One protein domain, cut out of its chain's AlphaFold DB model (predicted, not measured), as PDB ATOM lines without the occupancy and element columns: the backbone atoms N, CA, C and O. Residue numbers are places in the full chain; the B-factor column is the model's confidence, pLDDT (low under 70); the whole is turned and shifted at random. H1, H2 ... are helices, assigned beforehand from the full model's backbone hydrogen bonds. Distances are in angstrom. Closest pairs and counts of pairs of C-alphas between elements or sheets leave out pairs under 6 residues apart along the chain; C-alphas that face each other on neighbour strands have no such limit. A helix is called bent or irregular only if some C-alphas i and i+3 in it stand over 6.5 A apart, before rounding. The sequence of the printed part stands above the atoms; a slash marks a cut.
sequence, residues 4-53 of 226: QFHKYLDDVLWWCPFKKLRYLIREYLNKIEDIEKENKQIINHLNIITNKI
ATOM      1  N   GLN A   4     -24.687  12.279  48.998       84.62
ATOM      2  CA  GLN A   4     -24.434  12.650  50.387       84.62
ATOM      3  C   GLN A   4     -25.720  13.064  51.114       84.62
ATOM      4  O   GLN A   4     -25.911  12.687  52.264       84.62
ATOM      5  N   PHE A   5     -26.632  13.766  50.434       81.25
ATOM      6  CA  PHE A   5     -27.931  14.138  50.992       81.25
ATOM      7  C   PHE A   5     -28.805  12.903  51.254       81.25
ATOM      8  O   PHE A   5     -29.369  12.785  52.339       81.25
ATOM      9  N   HIS A   6     -28.850  11.943  50.320       82.19
ATOM     10  CA  HIS A   6     -29.577  10.681  50.534       82.19
ATOM     11  C   HIS A   6     -29.042   9.904  51.727       82.19
ATOM     12  O   HIS A   6     -29.822   9.376  52.509       82.19
ATOM     13  N   LYS A   7     -27.716   9.859  51.885       86.06
ATOM     14  CA  LYS A   7     -27.092   9.190  53.024       86.06
ATOM     15  C   LYS A   7     -27.520   9.829  54.348       86.06
ATOM     16  O   LYS A   7     -27.998   9.124  55.224       86.06
ATOM     17  N   TYR A   8     -27.427  11.155  54.461       85.75
ATOM     18  CA  TYR A   8     -27.858  11.866  55.669       85.75
ATOM     19  C   TYR A   8     -29.343  11.684  55.968       85.75
ATOM     20  O   TYR A   8     -29.724  11.486  57.119       85.75
ATOM     21  N   LEU A   9     -30.184  11.745  54.941       84.75
ATOM     22  CA  LEU A   9     -31.608  11.505  55.092       84.75
ATOM     23  C   LEU A   9     -31.877  10.084  55.596       84.75
ATOM     24  O   LEU A   9     -32.681   9.906  56.507       84.75
ATOM     25  N   ASP A  10     -31.225   9.081  55.016       84.94
ATOM     26  CA  ASP A  10     -31.398   7.686  55.408       84.94
ATOM     27  C   ASP A  10     -30.939   7.446  56.847       84.94
ATOM     28  O   ASP A  10     -31.652   6.780  57.603       84.94
ATOM     29  N   ASP A  11     -29.826   8.068  57.240       87.31
ATOM     30  CA  ASP A  11     -29.318   8.055  58.608       87.31
ATOM     31  C   ASP A  11     -30.339   8.679  59.574       87.31
ATOM     32  O   ASP A  11     -30.648   8.081  60.598       87.31
ATOM     33  N   VAL A  12     -30.936   9.830  59.242       84.69
ATOM     34  CA  VAL A  12     -31.966  10.495  60.070       84.69
ATOM     35  C   VAL A  12     -33.261   9.682  60.129       84.69
ATOM     36  O   VAL A  12     -33.842   9.501  61.200       84.69
ATOM     37  N   LEU A  13     -33.722   9.159  58.991       85.62
ATOM     38  CA  LEU A  13     -34.933   8.346  58.913       85.62
ATOM     39  C   LEU A  13     -34.788   7.033  59.677       85.62
ATOM     40  O   LEU A  13     -35.798   6.516  60.151       85.62
ATOM     41  N   TRP A  14     -33.573   6.505  59.835       85.06
ATOM     42  CA  TRP A  14     -33.319   5.316  60.647       85.06
ATOM     43  C   TRP A  14     -33.769   5.495  62.105       85.06
ATOM     44  O   TRP A  14     -34.351   4.578  62.684       85.06
ATOM     45  N   TRP A  15     -33.606   6.701  62.661       85.75
ATOM     46  CA  TRP A  15     -34.044   7.048  64.020       85.75
ATOM     47  C   TRP A  15     -35.558   7.251  64.151       85.75
ATOM     48  O   TRP A  15     -36.076   7.316  65.264       85.75
ATOM     49  N   CYS A  16     -36.302   7.332  63.043       85.44
ATOM     50  CA  CYS A  16     -37.757   7.450  63.076       85.44
ATOM     51  C   CYS A  16     -38.390   6.077  63.381       85.44
ATOM     52  O   CYS A  16     -38.291   5.171  62.550       85.44
ATOM     53  N   PRO A  17     -39.102   5.892  64.510       86.00
ATOM     54  CA  PRO A  17     -39.670   4.591  64.876       86.00
ATOM     55  C   PRO A  17     -40.884   4.204  64.009       86.00
ATOM     56  O   PRO A  17     -41.255   3.032  63.917       86.00
ATOM     57  N   PHE A  18     -41.499   5.169  63.320       93.06
ATOM     58  CA  PHE A  18     -42.717   4.962  62.544       93.06
ATOM     59  C   PHE A  18     -42.410   4.543  61.103       93.06
ATOM     60  O   PHE A  18     -42.213   5.370  60.214       93.06
ATOM     61  N   LYS A  19     -42.456   3.229  60.841       87.56
ATOM     62  CA  LYS A  19     -42.220   2.639  59.508       87.56
ATOM     63  C   LYS A  19     -43.030   3.316  58.391       87.56
ATOM     64  O   LYS A  19     -42.469   3.598  57.338       87.56
ATOM     65  N   LYS A  20     -44.317   3.613  58.624       88.81
ATOM     66  CA  LYS A  20     -45.184   4.293  57.639       88.81
ATOM     67  C   LYS A  20     -44.678   5.692  57.277       88.81
ATOM     68  O   LYS A  20     -44.650   6.033  56.101       88.81
ATOM     69  N   LEU A  21     -44.227   6.465  58.265       81.50
ATOM     70  CA  LEU A  21     -43.703   7.814  58.051       81.50
ATOM     71  C   LEU A  21     -42.393   7.789  57.250       81.50
ATOM     72  O   LEU A  21     -42.218   8.599  56.344       81.50
ATOM     73  N   ARG A  22     -41.512   6.808  57.504       87.50
ATOM     74  CA  ARG A  22     -40.272   6.624  56.724       87.50
ATOM     75  C   ARG A  22     -40.540   6.377  55.241       87.50
ATOM     76  O   ARG A  22     -39.856   6.955  54.403       87.50
ATOM     77  N   TYR A  23     -41.519   5.529  54.915       87.94
ATOM     78  CA  TYR A  23     -41.890   5.284  53.516       87.94
ATOM     79  C   TYR A  23     -42.503   6.515  52.865       87.94
ATOM     80  O   TYR A  23     -42.101   6.857  51.761       87.94
ATOM     81  N   LEU A  24     -43.409   7.198  53.570       87.56
ATOM     82  CA  LEU A  24     -44.046   8.413  53.071       87.56
ATOM     83  C   LEU A  24     -43.001   9.480  52.703       87.56
ATOM     84  O   LEU A  24     -43.050  10.048  51.618       87.56
ATOM     85  N   ILE A  25     -42.018   9.718  53.578       83.44
ATOM     86  CA  ILE A  25     -40.956  10.705  53.332       83.44
ATOM     87  C   ILE A  25     -40.116  10.314  52.107       83.44
ATOM     88  O   ILE A  25     -39.870  11.158  51.247       83.44
ATOM     89  N   ARG A  26     -39.724   9.038  51.982       87.06
ATOM     90  CA  ARG A  26     -38.981   8.544  50.807       87.06
ATOM     91  C   ARG A  26     -39.786   8.678  49.512       87.06
ATOM     92  O   ARG A  26     -39.221   9.048  48.490       87.06
ATOM     93  N   GLU A  27     -41.092   8.423  49.556       89.00
ATOM     94  CA  GLU A  27     -41.981   8.595  48.403       89.00
ATOM     95  C   GLU A  27     -42.023  10.057  47.936       89.00
ATOM     96  O   GLU A  27     -41.881  10.325  46.744       89.00
ATOM     97  N   TYR A  28     -42.160  11.010  48.863       82.69
ATOM     98  CA  TYR A  28     -42.146  12.436  48.523       82.69
ATOM     99  C   TYR A  28     -40.803  12.894  47.958       82.69
ATOM    100  O   TYR A  28     -40.779  13.682  47.018       82.69
ATOM    101  N   LEU A  29     -39.693  12.389  48.489       86.38
ATOM    102  CA  LEU A  29     -38.367  12.703  47.964       86.38
ATOM    103  C   LEU A  29     -38.159  12.197  46.544       86.38
ATOM    104  O   LEU A  29     -37.695  12.967  45.712       86.38
ATOM    105  N   ASN A  30     -38.566  10.963  46.248       86.12
ATOM    106  CA  ASN A  30     -38.503  10.444  44.884       86.12
ATOM    107  C   ASN A  30     -39.319  11.325  43.924       86.12
ATOM    108  O   ASN A  30     -38.816  11.703  42.873       86.12
ATOM    109  N   LYS A  31     -40.528  11.749  44.327       85.88
ATOM    110  CA  LYS A  31     -41.343  12.684  43.529       85.88
ATOM    111  C   LYS A  31     -40.639  14.025  43.299       85.88
ATOM    112  O   LYS A  31     -40.695  14.557  42.197       85.88
ATOM    113  N   ILE A  32     -39.981  14.579  44.319       79.19
ATOM    114  CA  ILE A  32     -39.217  15.832  44.190       79.19
ATOM    115  C   ILE A  32     -38.053  15.660  43.208       79.19
ATOM    116  O   ILE A  32     -37.802  16.554  42.402       79.19
ATOM    117  N   GLU A  33     -37.354  14.526  43.245       84.81
ATOM    118  CA  GLU A  33     -36.252  14.250  42.320       84.81
ATOM    119  C   GLU A  33     -36.716  14.053  40.877       84.81
ATOM    120  O   GLU A  33     -36.062  14.552  39.957       84.81
ATOM    121  N   ASP A  34     -37.848  13.377  40.675       85.00
ATOM    122  CA  ASP A  34     -38.458  13.227  39.355       85.00
ATOM    123  C   ASP A  34     -38.822  14.601  38.771       85.00
ATOM    124  O   ASP A  34     -38.435  14.915  37.643       85.00
ATOM    125  N   ILE A  35     -39.430  15.479  39.579       78.12
ATOM    126  CA  ILE A  35     -39.725  16.868  39.194       78.12
ATOM    127  C   ILE A  35     -38.437  17.653  38.887       78.12
ATOM    128  O   ILE A  35     -38.371  18.385  37.898       78.12
ATOM    129  N   GLU A  36     -37.384  17.519  39.704       78.81
ATOM    130  CA  GLU A  36     -36.092  18.188  39.470       78.81
ATOM    131  C   GLU A  36     -35.482  17.758  38.124       78.81
ATOM    132  O   GLU A  36     -34.916  18.572  37.386       78.81
ATOM    133  N   LYS A  37     -35.605  16.470  37.792       81.75
ATOM    134  CA  LYS A  37     -35.102  15.887  36.549       81.75
ATOM    135  C   LYS A  37     -35.889  16.375  35.334       81.75
ATOM    136  O   LYS A  37     -35.259  16.782  34.356       81.75
ATOM    137  N   GLU A  38     -37.217  16.377  35.400       77.25
ATOM    138  CA  GLU A  38     -38.081  16.927  34.347       77.25
ATOM    139  C   GLU A  38     -37.781  18.411  34.106       77.25
ATOM    140  O   GLU A  38     -37.533  18.822  32.971       77.25
ATOM    141  N   ASN A  39     -37.664  19.207  35.171       70.94
ATOM    142  CA  ASN A  39     -37.319  20.626  35.066       70.94
ATOM    143  C   ASN A  39     -35.957  20.851  34.398       70.94
ATOM    144  O   ASN A  39     -35.826  21.727  33.543       70.94
ATOM    145  N   LYS A  40     -34.937  20.048  34.726       76.31
ATOM    146  CA  LYS A  40     -33.633  20.123  34.045       76.31
ATOM    147  C   LYS A  40     -33.738  19.805  32.558       76.31
ATOM    148  O   LYS A  40     -33.064  20.453  31.761       76.31
ATOM    149  N   GLN A  41     -34.564  18.833  32.176       67.88
ATOM    150  CA  GLN A  41     -34.790  18.507  30.768       67.88
ATOM    151  C   GLN A  41     -35.470  19.664  30.030       67.88
ATOM    152  O   GLN A  41     -35.014  20.029  28.947       67.88
ATOM    153  N   ILE A  42     -36.482  20.289  30.639       68.75
ATOM    154  CA  ILE A  42     -37.158  21.475  30.095       68.75
ATOM    155  C   ILE A  42     -36.164  22.627  29.922       68.75
ATOM    156  O   ILE A  42     -36.057  23.181  28.832       68.75
ATOM    157  N   ILE A  43     -35.380  22.950  30.955       63.22
ATOM    158  CA  ILE A  43     -34.359  24.008  30.897       63.22
ATOM    159  C   ILE A  43     -33.343  23.725  29.787       63.22
ATOM    160  O   ILE A  43     -32.983  24.622  29.031       63.22
ATOM    161  N   ASN A  44     -32.892  22.478  29.649       66.44
ATOM    162  CA  ASN A  44     -31.937  22.120  28.608       66.44
ATOM    163  C   ASN A  44     -32.551  22.251  27.204       66.44
ATOM    164  O   ASN A  44     -31.895  22.740  26.288       66.44
ATOM    165  N   HIS A  45     -33.823  21.880  27.041       62.97
ATOM    166  CA  HIS A  45     -34.556  22.076  25.792       62.97
ATOM    167  C   HIS A  45     -34.707  23.566  25.455       62.97
ATOM    168  O   HIS A  45     -34.413  23.972  24.334       62.97
ATOM    169  N   LEU A  46     -35.058  24.397  26.440       57.88
ATOM    170  CA  LEU A  46     -35.119  25.854  26.294       57.88
ATOM    171  C   LEU A  46     -33.755  26.450  25.934       57.88
ATOM    172  O   LEU A  46     -33.683  27.325  25.075       57.88
ATOM    173  N   ASN A  47     -32.668  25.954  26.522       56.75
ATOM    174  CA  ASN A  47     -31.313  26.389  26.189       56.75
ATOM    175  C   ASN A  47     -30.907  25.978  24.770       56.75
ATOM    176  O   ASN A  47     -30.252  26.756  24.089       56.75
ATOM    177  N   ILE A  48     -31.298  24.791  24.295       61.56
ATOM    178  CA  ILE A  48     -31.061  24.357  22.907       61.56
ATOM    179  C   ILE A  48     -31.836  25.245  21.930       61.56
ATOM    180  O   ILE A  48     -31.262  25.721  20.954       61.56
ATOM    181  N   ILE A  49     -33.118  25.493  22.213       55.16
ATOM    182  CA  ILE A  49     -33.971  26.408  21.444       55.16
ATOM    183  C   ILE A  49     -33.308  27.786  21.389       55.16
ATOM    184  O   ILE A  49     -33.016  28.282  20.308       55.16
ATOM    185  N   THR A  50     -32.962  28.356  22.542       50.19
ATOM    186  CA  THR A  50     -32.292  29.658  22.664       50.19
ATOM    187  C   THR A  50     -30.966  29.673  21.889       50.19
ATOM    188  O   THR A  50     -30.733  30.509  21.026       50.19
ATOM    189  N   ASN A  51     -30.096  28.690  22.085       49.94
ATOM    190  CA  ASN A  51     -28.787  28.673  21.436       49.94
ATOM    191  C   ASN A  51     -28.832  28.390  19.932       49.94
ATOM    192  O   ASN A  51     -27.835  28.647  19.271       49.94
ATOM    193  N   LYS A  52     -29.929  27.866  19.378       53.75
ATOM    194  CA  LYS A  52     -30.082  27.654  17.929       53.75
ATOM    195  C   LYS A  52     -30.823  28.809  17.256       53.75
ATOM    196  O   LYS A  52     -30.388  29.310  16.225       53.75
ATOM    197  N   ILE A  53     -31.892  29.276  17.891       46.31
ATOM    198  CA  ILE A  53     -32.723  30.373  17.402       46.31
ATOM    199  C   ILE A  53     -31.973  31.704  17.460       46.31
ATOM    200  O   ILE A  53     -32.069  32.495  16.528       46.31
TER     201      ILE A  53
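What this domain is: This is residues 4 to 53 of the 226 residues of a protein of Brachyspira pilosicoli B2904 (UniProt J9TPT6). A short helix, H1, leads through a tight turn into one long helix, H2, which makes the length of this domain and folds back so that its first part runs beside H1. The rest of H2, residues 30 to 53, sticks out as a single free arm, giving an uneven V with one short and one long limb. The printed part has 50 residues with two named helices, H1 then H2, and no named strand; the class is all helix. It is extended, with a radius of gyration of the C-alphas of 16.6 A, and spans 54 by 20 by 6 A.

Where its parts are: H1 covers residues 4 to 14 and begins at C-alpha 4, at (-24.434, 12.650, 50.387); its first and last C-alphas are 15.4 A apart. H2 covers residues 19 to 53, from C-alpha 19 at (-42.220, 2.639, 59.508) to C-alpha 53 at (-32.723, 30.373, 17.402), and measures 51.3 A from first to last C-alpha. Neither helix is bent.

How they stand to each other: H1 and H2 are close but not clearly touching, with 1 pair of C-alphas within 8 A. The closest C-alphas of the two helices are those of Leu 13 and Arg 22, 6.0 A apart. The helices run opposite ways at a shallow tilt of 18 degrees, and their centres are 19.7 A apart. In H1 and H2 every pair of O i and N i+4 is within hydrogen-bond range.

The domain as a whole: The outline is a rod, and the two C-alphas farthest apart, those of Pro 17 and Ile 53, are 54.5 A from each other. The printed part has no cut, and the link from H1 to H2 is tight, with 4 residues between them. Residues 15 to 20 stand free, as do residues 30 to 53 of H2. The mean pLDDT of the printed part is 77.5, and residues 41 to 53 are under 70.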